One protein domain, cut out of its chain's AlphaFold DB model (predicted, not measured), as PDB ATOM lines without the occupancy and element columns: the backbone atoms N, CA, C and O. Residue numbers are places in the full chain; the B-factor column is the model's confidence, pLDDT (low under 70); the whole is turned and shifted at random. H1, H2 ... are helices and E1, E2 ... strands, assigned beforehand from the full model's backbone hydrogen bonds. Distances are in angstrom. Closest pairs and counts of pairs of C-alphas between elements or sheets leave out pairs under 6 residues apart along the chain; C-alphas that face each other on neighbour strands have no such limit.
ATOM      1  N   LYS A   9     -23.943  40.351 -26.853       85.88
ATOM      2  CA  LYS A   9     -23.575  41.150 -25.670       85.88
ATOM      3  C   LYS A   9     -24.693  41.263 -24.620       85.88
ATOM      4  O   LYS A   9     -24.429  41.687 -23.505       85.88
ATOM      5  N   GLU A  10     -25.936  40.949 -24.987       88.44
ATOM      6  CA  GLU A  10     -27.100  40.961 -24.088       88.44
ATOM      7  C   GLU A  10     -27.374  39.587 -23.459       88.44
ATOM      8  O   GLU A  10     -28.327  39.445 -22.678       88.44
ATOM      9  N   LEU A  11     -26.582  38.573 -23.829       91.19
ATOM     10  CA  LEU A  11     -26.607  37.257 -23.212       91.19
ATOM     11  C   LEU A  11     -25.603  37.237 -22.051       91.19
ATOM     12  O   LEU A  11     -24.403  37.398 -22.290       91.19
ATOM     13  N   PRO A  12     -26.066  37.055 -20.804       91.00
ATOM     14  CA  PRO A  12     -25.165  36.851 -19.681       91.00
ATOM     15  C   PRO A  12     -24.328  35.571 -19.886       91.00
ATOM     16  O   PRO A  12     -24.863  34.555 -20.341       91.00
ATOM     17  N   PRO A  13     -23.014  35.597 -19.594       91.44
ATOM     18  CA  PRO A  13     -22.168  34.408 -19.671       91.44
ATOM     19  C   PRO A  13     -22.644  33.283 -18.746       91.44
ATOM     20  O   PRO A  13     -23.015  33.536 -17.607       91.44
ATOM     21  N   GLU A  14     -22.577  32.045 -19.236       91.50
ATOM     22  CA  GLU A  14     -22.960  30.803 -18.539       91.50
ATOM     23  C   GLU A  14     -24.430  30.724 -18.077       91.50
ATOM     24  O   GLU A  14     -24.825  29.744 -17.449       91.50
ATOM     25  N   GLU A  15     -25.267  31.694 -18.447       94.81
ATOM     26  CA  GLU A  15     -26.678  31.746 -18.076       94.81
ATOM     27  C   GLU A  15     -27.580  31.533 -19.299       94.81
ATOM     28  O   GLU A  15     -27.363  32.074 -20.389       94.81
ATOM     29  N   THR A  16     -28.617  30.716 -19.112       96.44
ATOM     30  CA  THR A  16     -29.639  30.467 -20.128       96.44
ATOM     31  C   THR A  16     -30.700  31.551 -20.078       96.44
ATOM     32  O   THR A  16     -31.395  31.715 -19.076       96.44
ATOM     33  N   LYS A  17     -30.877  32.254 -21.196       97.00
ATOM     34  CA  LYS A  17     -31.905  33.281 -21.347       97.00
ATOM     35  C   LYS A  17     -33.014  32.790 -22.268       97.00
ATOM     36  O   LYS A  17     -32.767  32.498 -23.438       97.00
ATOM     37  N   VAL A  18     -34.239  32.751 -21.749       97.56
ATOM     38  CA  VAL A  18     -35.452  32.543 -22.552       97.56
ATOM     39  C   VAL A  18     -35.825  33.866 -23.219       97.56
ATOM     40  O   VAL A  18     -35.907  34.909 -22.567       97.56
ATOM     41  N   LEU A  19     -36.045  33.834 -24.527       97.19
ATOM     42  CA  LEU A  19     -36.340  34.988 -25.363       97.19
ATOM     43  C   LEU A  19     -37.654  34.749 -26.102       97.19
ATOM     44  O   LEU A  19     -37.791  33.778 -26.841       97.19
ATOM     45  N   THR A  20     -38.603  35.666 -25.920       97.62
ATOM     46  CA  THR A  20     -39.817  35.751 -26.738       97.62
ATOM     47  C   THR A  20     -39.645  36.910 -27.708       97.62
ATOM     48  O   THR A  20     -39.542  38.062 -27.289       97.62
ATOM     49  N   LEU A  21     -39.549  36.605 -29.001       97.25
ATOM     50  CA  LEU A  21     -39.222  37.578 -30.039       97.25
ATOM     51  C   LEU A  21     -40.405  37.760 -30.986       97.25
ATOM     52  O   LEU A  21     -40.785  36.830 -31.699       97.25
ATOM     53  N   ASN A  22     -40.936  38.982 -31.039       96.56
ATOM     54  CA  ASN A  22     -41.912  39.372 -32.053       96.56
ATOM     55  C   ASN A  22     -41.243  39.400 -33.426       96.56
ATOM     56  O   ASN A  22     -40.172  39.986 -33.596       96.56
ATOM     57  N   LEU A  23     -41.862  38.763 -34.409       96.19
ATOM     58  CA  LEU A  23     -41.279  38.650 -35.735       96.19
ATOM     59  C   LEU A  23     -41.564  39.899 -36.571       96.19
ATOM     60  O   LEU A  23     -42.711  40.285 -36.781       96.19
ATOM     61  N   LEU A  24     -40.500  40.489 -37.110       96.00
ATOM     62  CA  LEU A  24     -40.547  41.651 -37.989       96.00
ATOM     63  C   LEU A  24     -40.457  41.233 -39.458       96.00
ATOM     64  O   LEU A  24     -40.014  40.128 -39.793       96.00
ATOM     65  N   LYS A  25     -40.887  42.116 -40.361       94.94
ATOM     66  CA  LYS A  25     -40.723  41.922 -41.805       94.94
ATOM     67  C   LYS A  25     -39.292  42.217 -42.242       94.94
ATOM     68  O   LYS A  25     -38.763  41.499 -43.091       94.94
ATOM     69  N   THR A  26     -38.711  43.266 -41.674       94.94
ATOM     70  CA  THR A  26     -37.353  43.750 -41.930       94.94
ATOM     71  C   THR A  26     -36.715  44.214 -40.621       94.94
ATOM     72  O   THR A  26     -37.404  44.416 -39.624       94.94
ATOM     73  N   MET A  27     -35.393  44.390 -40.622       93.25
ATOM     74  CA  MET A  27     -34.655  44.947 -39.479       93.25
ATOM     75  C   MET A  27     -34.585  46.484 -39.496       93.25
ATOM     76  O   MET A  27     -33.914  47.060 -38.645       93.25
ATOM     77  N   ASP A  28     -35.240  47.148 -40.457       95.00
ATOM     78  CA  ASP A  28     -35.350  48.607 -40.467       95.00
ATOM     79  C   ASP A  28     -36.438  49.036 -39.469       95.00
ATOM     80  O   ASP A  28     -37.612  48.701 -39.661       95.00
ATOM     81  N   PRO A  29     -36.090  49.770 -38.396       91.44
ATOM     82  CA  PRO A  29     -37.059  50.182 -37.387       91.44
ATOM     83  C   PRO A  29     -38.135  51.140 -37.922       91.44
ATOM     84  O   PRO A  29     -39.174  51.268 -37.283       91.44
ATOM     85  N   ASN A  30     -37.918  51.796 -39.069       94.62
ATOM     86  CA  ASN A  30     -38.875  52.741 -39.657       94.62
ATOM     87  C   ASN A  30     -39.743  52.120 -40.764       94.62
ATOM     88  O   ASN A  30     -40.555  52.818 -41.374       94.62
ATOM     89  N   ASP A  31     -39.579  50.827 -41.057       95.12
ATOM     90  CA  ASP A  31     -40.377  50.156 -42.078       95.12
ATOM     91  C   ASP A  31     -41.817  49.958 -41.592       95.12
ATOM     92  O   ASP A  31     -42.088  49.175 -40.680       95.12
ATOM     93  N   ILE A  32     -42.764  50.623 -42.255       95.38
ATOM     94  CA  ILE A  32     -44.200  50.527 -41.963       95.38
ATOM     95  C   ILE A  32     -44.733  49.086 -42.036       95.38
ATOM     96  O   ILE A  32     -45.734  48.745 -41.410       95.38
ATOM     97  N   GLN A  33     -44.056  48.181 -42.755       92.75
ATOM     98  CA  GLN A  33     -44.442  46.768 -42.805       92.75
ATOM     99  C   GLN A  33     -44.250  46.032 -41.470       92.75
ATOM    100  O   GLN A  33     -44.793  44.928 -41.317       92.75
ATOM    101  N   ASN A  34     -43.499  46.614 -40.530       93.62
ATOM    102  CA  ASN A  34     -43.294  46.091 -39.180       93.62
ATOM    103  C   ASN A  34     -44.478  46.365 -38.238       93.62
ATOM    104  O   ASN A  34     -44.570  45.716 -37.200       93.62
ATOM    105  N   GLU A  35     -45.428  47.232 -38.612       92.50
ATOM    106  CA  GLU A  35     -46.671  47.436 -37.848       92.50
ATOM    107  C   GLU A  35     -47.598  46.211 -37.895       92.50
ATOM    108  O   GLU A  35     -48.422  45.989 -37.006       92.50
ATOM    109  N   LYS A  36     -47.470  45.380 -38.936       93.12
ATOM    110  CA  LYS A  36     -48.253  44.153 -39.070       93.12
ATOM    111  C   LYS A  36     -47.658  43.042 -38.204       93.12
ATOM    112  O   LYS A  36     -46.534  42.609 -38.458       93.12
ATOM    113  N   SER A  37     -48.457  42.496 -37.284       92.56
ATOM    114  CA  SER A  37     -48.087  41.294 -36.522       92.56
ATOM    115  C   SER A  37     -47.821  40.095 -37.441       92.56
ATOM    116  O   SER A  37     -48.560  39.841 -38.400       92.56
ATOM    117  N   ARG A  38     -46.744  39.360 -37.147       94.25
ATOM    118  CA  ARG A  38     -46.289  38.168 -37.891       94.25
ATOM    119  C   ARG A  38     -46.032  36.980 -36.970       94.25
ATOM    120  O   ARG A  38     -45.325  36.050 -37.364       94.25
ATOM    121  N   GLY A  39     -46.593  37.042 -35.769       95.44
ATOM    122  CA  GLY A  39     -46.371  36.065 -34.723       95.44
ATOM    123  C   GLY A  39     -45.071  36.290 -33.967       95.44
ATOM    124  O   GLY A  39     -44.383  37.305 -34.118       95.44
ATOM    125  N   GLN A  40     -44.746  35.300 -33.152       97.19
ATOM    126  CA  GLN A  40     -43.602  35.323 -32.256       97.19
ATOM    127  C   GLN A  40     -42.894  33.973 -32.244       97.19
ATOM    128  O   GLN A  40     -43.496  32.942 -32.548       97.19
ATOM    129  N   ILE A  41     -41.617  33.988 -31.881       97.25
ATOM    130  CA  ILE A  41     -40.811  32.790 -31.654       97.25
ATOM    131  C   ILE A  41     -40.275  32.798 -30.225       97.25
ATOM    132  O   ILE A  41     -39.841  33.839 -29.728       97.25
ATOM    133  N   ILE A  42     -40.308  31.634 -29.582       98.06
ATOM    134  CA  ILE A  42     -39.746  31.409 -28.254       98.06
ATOM    135  C   ILE A  42     -38.504  30.539 -28.416       98.06
ATOM    136  O   ILE A  42     -38.548  29.462 -29.019       98.06
ATOM    137  N   LEU A  43     -37.379  31.018 -27.897       97.19
ATOM    138  CA  LEU A  43     -36.111  30.302 -27.928       97.19
ATOM    139  C   LEU A  43     -35.325  30.524 -26.642       97.19
ATOM    140  O   LEU A  43     -35.491  31.534 -25.967       97.19
ATOM    141  N   GLU A  44     -34.435  29.598 -26.332       97.50
ATOM    142  CA  GLU A  44     -33.397  29.775 -25.325       97.50
ATOM    143  C   GLU A  44     -32.056  30.008 -26.002       97.50
ATOM    144  O   GLU A  44     -31.709  29.334 -26.975       97.50
ATOM    145  N   ALA A  45     -31.289  30.948 -25.461       97.19
ATOM    146  CA  ALA A  45     -29.915  31.193 -25.860       97.19
ATOM    147  C   ALA A  45     -29.009  31.164 -24.628       97.19
ATOM    148  O   ALA A  45     -29.297  31.811 -23.623       97.19
ATOM    149  N   THR A  46     -27.909  30.418 -24.715       96.31
ATOM    150  CA  THR A  46     -26.873  30.359 -23.675       96.31
ATOM    151  C   THR A  46     -25.523  30.612 -24.320       96.31
ATOM    152  O   THR A  46     -25.144  29.905 -25.257       96.31
ATOM    153  N   TYR A  47     -24.792  31.604 -23.818       93.31
ATOM    154  CA  TYR A  47     -23.411  31.852 -24.218       93.31
ATOM    155  C   TYR A  47     -22.468  31.319 -23.143       93.31
ATOM    156  O   TYR A  47     -22.492  31.789 -22.009       93.31
ATOM    157  N   LYS A  48     -21.624  30.350 -23.494       91.81
ATOM    158  CA  LYS A  48     -20.597  29.797 -22.612       91.81
ATOM    159  C   LYS A  48     -19.212  30.215 -23.120       91.81
ATOM    160  O   LYS A  48     -18.756  29.640 -24.113       91.81
ATOM    161  N   PRO A  49     -18.545  31.197 -22.490       89.69
ATOM    162  CA  PRO A  49     -17.155  31.512 -22.805       89.69
ATOM    163  C   PRO A  49     -16.260  30.287 -22.596       89.69
ATOM    164  O   PRO A  49     -16.510  29.484 -21.695       89.69
ATOM    165  N   PHE A  50     -15.217  30.149 -23.408       86.31
ATOM    166  CA  PHE A  50     -14.173  29.160 -23.144       86.31
ATOM    167  C   PHE A  50     -13.281  29.634 -21.996       86.31
ATOM    168  O   PHE A  50     -12.937  30.815 -21.919       86.31
ATOM    169  N   LYS A  51     -12.915  28.716 -21.097       81.69
ATOM    170  CA  LYS A  51     -11.916  28.962 -20.049       81.69
ATOM    171  C   LYS A  51     -10.515  28.780 -20.632       81.69
ATOM    172  O   LYS A  51     -10.360  28.162 -21.680       81.69
ATOM    173  N   GLU A  52      -9.483  29.270 -19.947       71.06
ATOM    174  CA  GLU A  52      -8.083  29.096 -20.383       71.06
ATOM    175  C   GLU A  52      -7.697  27.616 -20.568       71.06
ATOM    176  O   GLU A  52      -6.870  27.290 -21.411       71.06
ATOM    177  N   GLU A  53      -8.333  26.718 -19.814       69.62
ATOM    178  CA  GLU A  53      -8.160  25.263 -19.911       69.62
ATOM    179  C   GLU A  53      -8.876  24.645 -21.125       69.62
ATOM    180  O   GLU A  53      -8.467  23.590 -21.602       69.62
ATOM    181  N   ASP A  54      -9.930  25.301 -21.624       64.94
ATOM    182  CA  ASP A  54     -10.689  24.890 -22.811       64.94
ATOM    183  C   ASP A  54     -10.034  25.396 -24.111       64.94
ATOM    184  O   ASP A  54     -10.419  24.988 -25.207       64.94
ATOM    185  N   ASP A  71     -13.607  46.499 -30.495       64.62
ATOM    186  CA  ASP A  71     -13.279  46.931 -29.136       64.62
ATOM    187  C   ASP A  71     -14.344  46.419 -28.143       64.62
ATOM    188  O   ASP A  71     -15.547  46.542 -28.390       64.62
ATOM    189  N   ASN A  72     -13.899  45.857 -27.011       62.50
ATOM    190  CA  ASN A  72     -14.689  45.123 -25.998       62.50
ATOM    191  C   ASN A  72     -15.057  43.668 -26.332       62.50
ATOM    192  O   ASN A  72     -15.834  43.061 -25.592       62.50
ATOM    193  N   THR A  73     -14.508  43.074 -27.395       65.44
ATOM    194  CA  THR A  73     -14.605  41.617 -27.566       65.44
ATOM    195  C   THR A  73     -13.745  40.936 -26.495       65.44
ATOM    196  O   THR A  73     -12.550  41.240 -26.425       65.44
ATOM    197  N   PRO A  74     -14.306  40.050 -25.647       65.19
ATOM    198  CA  PRO A  74     -13.520  39.311 -24.663       65.19
ATOM    199  C   PRO A  74     -12.368  38.555 -25.328       65.19
ATOM    200  O   PRO A  74     -12.502  38.075 -26.454       65.19
ATOM    201  N   ALA A  75     -11.236  38.444 -24.632       64.25
ATOM    202  CA  ALA A  75     -10.120  37.631 -25.096       64.25
ATOM    203  C   ALA A  75     -10.542  36.154 -25.065       64.25
ATOM    204  O   ALA A  75     -10.611  35.554 -23.996       64.25
ATOM    205  N   GLY A  76     -10.888  35.593 -26.226       73.25
ATOM    206  CA  GLY A  76     -11.249  34.183 -26.356       73.25
ATOM    207  C   GLY A  76     -12.471  33.897 -27.222       73.25
ATOM    208  O   GLY A  76     -13.174  34.789 -27.698       73.25
ATOM    209  N   GLY A  77     -12.707  32.604 -27.430       79.69
ATOM    210  CA  GLY A  77     -13.911  32.077 -28.061       79.69
ATOM    211  C   GLY A  77     -14.987  31.690 -27.045       79.69
ATOM    212  O   GLY A  77     -14.887  31.934 -25.842       79.69
ATOM    213  N   GLY A  78     -16.039  31.057 -27.541       87.94
ATOM    214  CA  GLY A  78     -17.051  30.436 -26.702       87.94
ATOM    215  C   GLY A  78     -18.070  29.675 -27.531       87.94
ATOM    216  O   GLY A  78     -18.072  29.740 -28.762       87.94
ATOM    217  N   LEU A  79     -18.955  28.975 -26.837       90.62
ATOM    218  CA  LEU A  79     -20.027  28.198 -27.431       90.62
ATOM    219  C   LEU A  79     -21.360  28.925 -27.265       90.62
ATOM    220  O   LEU A  79     -21.708  29.378 -26.175       90.62
ATOM    221  N   LEU A  80     -22.107  29.025 -28.361       93.69
ATOM    222  CA  LEU A  80     -23.475  29.525 -28.366       93.69
ATOM    223  C   LEU A  80     -24.431  28.343 -28.529       93.69
ATOM    224  O   LEU A  80     -24.473  27.713 -29.586       93.69
ATOM    225  N   PHE A  81     -25.220  28.071 -27.496       94.88
ATOM    226  CA  PHE A  81     -26.326  27.125 -27.566       94.88
ATOM    227  C   PHE A  81     -27.616  27.874 -27.858       94.88
ATOM    228  O   PHE A  81     -27.941  28.837 -27.163       94.88
ATOM    229  N   VAL A  82     -28.352  27.415 -28.870       96.50
ATOM    230  CA  VAL A  82     -29.675  27.941 -29.213       96.50
ATOM    231  C   VAL A  82     -30.661  26.784 -29.267       96.50
ATOM    232  O   VAL A  82     -30.481  25.858 -30.060       96.50
ATOM    233  N   VAL A  83     -31.703  26.847 -28.445       97.19
ATOM    234  CA  VAL A  83     -32.808  25.884 -28.440       97.19
ATOM    235  C   VAL A  83     -34.053  26.611 -28.921       97.19
ATOM    236  O   VAL A  83     -34.511  27.557 -28.290       97.19
ATOM    237  N   VAL A  84     -34.586  26.197 -30.067       97.06
ATOM    238  CA  VAL A  84     -35.845  26.737 -30.593       97.06
ATOM    239  C   VAL A  84     -36.984  25.908 -30.016       97.06
ATOM    240  O   VAL A  84     -37.046  24.709 -30.282       97.06
ATOM    241  N   HIS A  85     -37.867  26.541 -29.243       97.00
ATOM    242  CA  HIS A  85     -38.993  25.859 -28.603       97.00
ATOM    243  C   HIS A  85     -40.187  25.787 -29.538       97.00
ATOM    244  O   HIS A  85     -40.585  24.715 -29.987       97.00
ATOM    245  N   GLU A  86     -40.747  26.948 -29.858       96.06
ATOM    246  CA  GLU A  86     -41.963  27.046 -30.650       96.06
ATOM    247  C   GLU A  86     -42.096  28.421 -31.299       96.06
ATOM    248  O   GLU A  86     -41.382  29.373 -30.973       96.06
ATOM    249  N   ALA A  87     -43.046  28.525 -32.219       95.56
ATOM    250  CA  ALA A  87     -43.481  29.788 -32.774       95.56
ATOM    251  C   ALA A  87     -45.003  29.784 -32.910       95.56
ATOM    252  O   ALA A  87     -45.601  28.763 -33.250       95.56
ATOM    253  N   GLN A  88     -45.621  30.927 -32.639       95.19
ATOM    254  CA  GLN A  88     -47.071  31.071 -32.532       95.19
ATOM    255  C   GLN A  88     -47.556  32.253 -33.370       95.19
ATOM    256  O   GLN A  88     -46.792  33.182 -33.638       95.19
ATOM    257  N   ASP A  89     -48.817  32.186 -33.807       94.56
ATOM    258  CA  ASP A  89     -49.495  33.216 -34.609       94.56
ATOM    259  C   ASP A  89     -48.725  33.640 -35.871       94.56
ATOM    260  O   ASP A  89     -48.747  34.796 -36.302       94.56
ATOM    261  N   LEU A  90     -48.015  32.681 -36.472       92.88
ATOM    262  CA  LEU A  90     -47.214  32.910 -37.665       92.88
ATOM    263  C   LEU A  90     -48.092  33.304 -38.854       92.88
ATOM    264  O   LEU A  90     -49.089  32.656 -39.168       92.88
ATOM    265  N   GLU A  91     -47.665  34.334 -39.582       88.50
ATOM    266  CA  GLU A  91     -48.348  34.722 -40.813       88.50
ATOM    267  C   GLU A  91     -48.228  33.622 -41.884       88.50
ATOM    268  O   GLU A  91     -47.131  33.233 -42.293       88.50
ATOM    269  N   GLY A  92     -49.376  33.196 -42.412       85.44
ATOM    270  CA  GLY A  92     -49.499  32.230 -43.496       85.44
ATOM    271  C   GLY A  92     -50.714  32.519 -44.370       85.44
ATOM    272  O   GLY A  92     -51.723  33.010 -43.874       85.44
ATOM    273  N   LYS A  93     -50.632  32.234 -45.677       80.25
ATOM    274  CA  LYS A  93     -51.791  32.343 -46.586       80.25
ATOM    275  C   LYS A  93     -52.436  30.985 -46.863       80.25
ATOM    276  O   LYS A  93     -53.621  30.814 -46.614       80.25
ATOM    277  N   HIS A  94     -51.660  30.020 -47.351       81.00
ATOM    278  CA  HIS A  94     -52.124  28.665 -47.662       81.00
ATOM    279  C   HIS A  94     -51.005  27.672 -47.350       81.00
ATOM    280  O   HIS A  94     -49.858  27.981 -47.662       81.00
ATOM    281  N   HIS A  95     -51.346  26.520 -46.758       73.50
ATOM    282  CA  HIS A  95     -50.439  25.391 -46.486       73.50
ATOM    283  C   HIS A  95     -49.024  25.817 -46.059       73.50
ATOM    284  O   HIS A  95     -48.074  25.787 -46.842       73.50
ATOM    285  N   THR A  96     -48.887  26.261 -44.811       80.88
ATOM    286  CA  THR A  96     -47.596  26.678 -44.259       80.88
ATOM    287  C   THR A  96     -46.824  25.504 -43.681       80.88
ATOM    288  O   THR A  96     -47.344  24.808 -42.814       80.88
ATOM    289  N   ASN A  97     -45.556  25.379 -44.073       90.38
ATOM    290  CA  ASN A  97     -44.593  24.473 -43.450       90.38
ATOM    291  C   ASN A  97     -43.482  25.319 -42.797       90.38
ATOM    292  O   ASN A  97     -42.493  25.656 -43.461       90.38
ATOM    293  N   PRO A  98     -43.693  25.810 -41.562       92.25
ATOM    294  CA  PRO A  98     -42.762  26.728 -40.921       92.25
ATOM    295  C   PRO A  98     -41.469  26.015 -40.515       92.25
ATOM    296  O   PRO A  98     -41.479  24.868 -40.089       92.25
ATOM    297  N   TYR A  99     -40.352  26.733 -40.597       94.75
ATOM    298  CA  TYR A  99     -39.069  26.308 -40.044       94.75
ATOM    299  C   TYR A  99     -38.317  27.526 -39.507       94.75
ATOM    300  O   TYR A  99     -38.494  28.647 -39.998       94.75
ATOM    301  N   ALA A 100     -37.458  27.311 -38.514       95.94
ATOM    302  CA  ALA A 100     -36.572  28.341 -37.997       95.94
ATOM    303  C   ALA A 100     -35.227  28.306 -38.729       95.94
ATOM    304  O   ALA A 100     -34.721  27.244 -39.097       95.94
ATOM    305  N   LYS A 101     -34.646  29.490 -38.928       95.94
ATOM    306  CA  LYS A 101     -33.343  29.689 -39.560       95.94
ATOM    307  C   LYS A 101     -32.505  30.610 -38.686       95.94
ATOM    308  O   LYS A 101     -32.908  31.745 -38.449       95.94
ATOM    309  N   ILE A 102     -31.359  30.126 -38.234       95.50
ATOM    310  CA  ILE A 102     -30.405  30.874 -37.416       95.50
ATOM    311  C   ILE A 102     -29.219  31.234 -38.303       95.50
ATOM    312  O   ILE A 102     -28.705  30.369 -39.012       95.50
ATOM    313  N   ILE A 103     -28.803  32.501 -38.265       95.31
ATOM    314  CA  ILE A 103     -27.610  32.991 -38.955       95.31
ATOM    315  C   ILE A 103     -26.644  33.528 -37.902       95.31
ATOM    316  O   ILE A 103     -26.984  34.460 -37.174       95.31
ATOM    317  N   PHE A 104     -25.442  32.963 -37.830       92.25
ATOM    318  CA  PHE A 104     -24.386  33.404 -36.921       92.25
ATOM    319  C   PHE A 104     -23.077  33.566 -37.693       92.25
ATOM    320  O   PHE A 104     -22.559  32.602 -38.242       92.25
ATOM    321  N   LYS A 105     -22.558  34.801 -37.777       87.25
ATOM    322  CA  LYS A 105     -21.332  35.134 -38.537       87.25
ATOM    323  C   LYS A 105     -21.304  34.560 -39.972       87.25
ATOM    324  O   LYS A 105     -20.257  34.172 -40.471       87.25
ATOM    325  N   GLY A 106     -22.458  34.511 -40.639       88.81
ATOM    326  CA  GLY A 106     -22.599  33.966 -41.996       88.81
ATOM    327  C   GLY A 106     -22.863  32.458 -42.066       88.81
ATOM    328  O   GLY A 106     -23.303  31.986 -43.110       88.81
ATOM    329  N   GLU A 107     -22.687  31.709 -40.974       91.75
ATOM    330  CA  GLU A 107     -23.116  30.312 -40.895       91.75
ATOM    331  C   GLU A 107     -24.637  30.231 -40.722       91.75
ATOM    332  O   GLU A 107     -25.220  30.950 -39.909       91.75
ATOM    333  N   GLU A 108     -25.280  29.337 -41.473       95.62
ATOM    334  CA  GLU A 108     -26.726  29.131 -41.450       95.62
ATOM    335  C   GLU A 108     -27.080  27.737 -40.910       95.62
ATOM    336  O   GLU A 108     -26.609  26.722 -41.423       95.62
ATOM    337  N   LYS A 109     -27.973  27.678 -39.914       95.56
ATOM    338  CA  LYS A 109     -28.592  26.435 -39.423       95.56
ATOM    339  C   LYS A 109     -30.116  26.518 -39.539       95.56
ATOM    340  O   LYS A 109     -30.697  27.581 -39.319       95.56
ATOM    341  N   LYS A 110     -30.775  25.402 -39.872       95.94
ATOM    342  CA  LYS A 110     -32.239  25.313 -40.034       95.94
ATOM    343  C   LYS A 110     -32.833  24.145 -39.257       95.94
ATOM    344  O   LYS A 110     -32.207  23.091 -39.161       95.94
ATOM    345  N   THR A 111     -34.055  24.316 -38.757       96.06
ATOM    346  CA  THR A 111     -34.857  23.199 -38.239       96.06
ATOM    347  C   THR A 111     -35.437  22.374 -39.384       96.06
ATOM    348  O   THR A 111     -35.437  22.794 -40.543       96.06
TER     349      THR A 111
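Overview. This is residues 9 to 54 and 71 to 111 of the 113 residues of an uncharacterized protein of Aegilops tauschii subsp. strangulata (UniProt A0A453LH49). A long, twisted ribbon of three antiparallel strands, E1, E2 and E3, runs along the domain, with loops beyond both of its ends adding to the length, and after E3 residues 89 to 100 fold back to a small separate hairpin, E4 and E5. At that same end the loop between E1 and E2 holds the short helix H1, and residues 27 to 32 stick out. The printed part has 87 residues, with one named helix and five named strands in the order E1, H1, E2, E3, E4, E5; the sheet orders are E1 - E2 - E3 and E4 - E5, both antiparallel. The class is mostly strand, although only 40 residues, under half, are in named elements. The whole is loose, with a radius of gyration of the C-alphas of 16.1 A, and elongated, spanning 52 by 28 by 23 A.

Along the chain. E1, residues 16 to 22, begins at C-alpha 16 (-29.639, 30.467, -20.128) and is 19.3 A long. H1 is residues 32 to 35. E2, residues 40 to 49, is 28.3 A long. E3, residues 78 to 88, is the longest strand, 30.6 A from first to last C-alpha, and ends at C-alpha 88 (-47.071, 31.071, -32.532). E4 is residues 101 to 104, and E5 is residues 107 to 110, ending at C-alpha 110 (-32.239, 25.313, -40.034).

Arrangement. E2 is the inner strand of the larger sheet, with E1 and E3 as edge strands. E1 and E2 are antiparallel, with 148 degrees between their directions; N 19 and O 43 are 2.8 A apart, within hydrogen-bond range. E2 and E3 are antiparallel at 169 degrees, with N 44 and O 83 at 2.8 A and N 79 and O 48 at 2.8 A. The C-alphas of Pro 49 and Gly 78 face each other at 4.0 A. H1 is not on this sheet, with 1 pair of C-alphas within 10 A, and is apart from E3. It is too short for any O i to N i+4 pair, but its one O i to N i+3 pair is within range. E4 and E5 form a hairpin, antiparallel at 160 degrees, with N 102 and O 109 at 2.8 A. E4 is apart from E1, E2 and E3, and so is E5.

Size, cuts and confidence. The two C-alphas farthest apart, those of Glu 53 and His 94, are 52.1 A apart. Residues 55 to 70 are not printed, and C-alphas 54 and 71 are 23.1 A apart across this cut. The link from E3 to E4, residues 89 to 100, is long. The mean pLDDT of the printed part is 90.1; residues 53 to 54 and 71 to 75 are under 70.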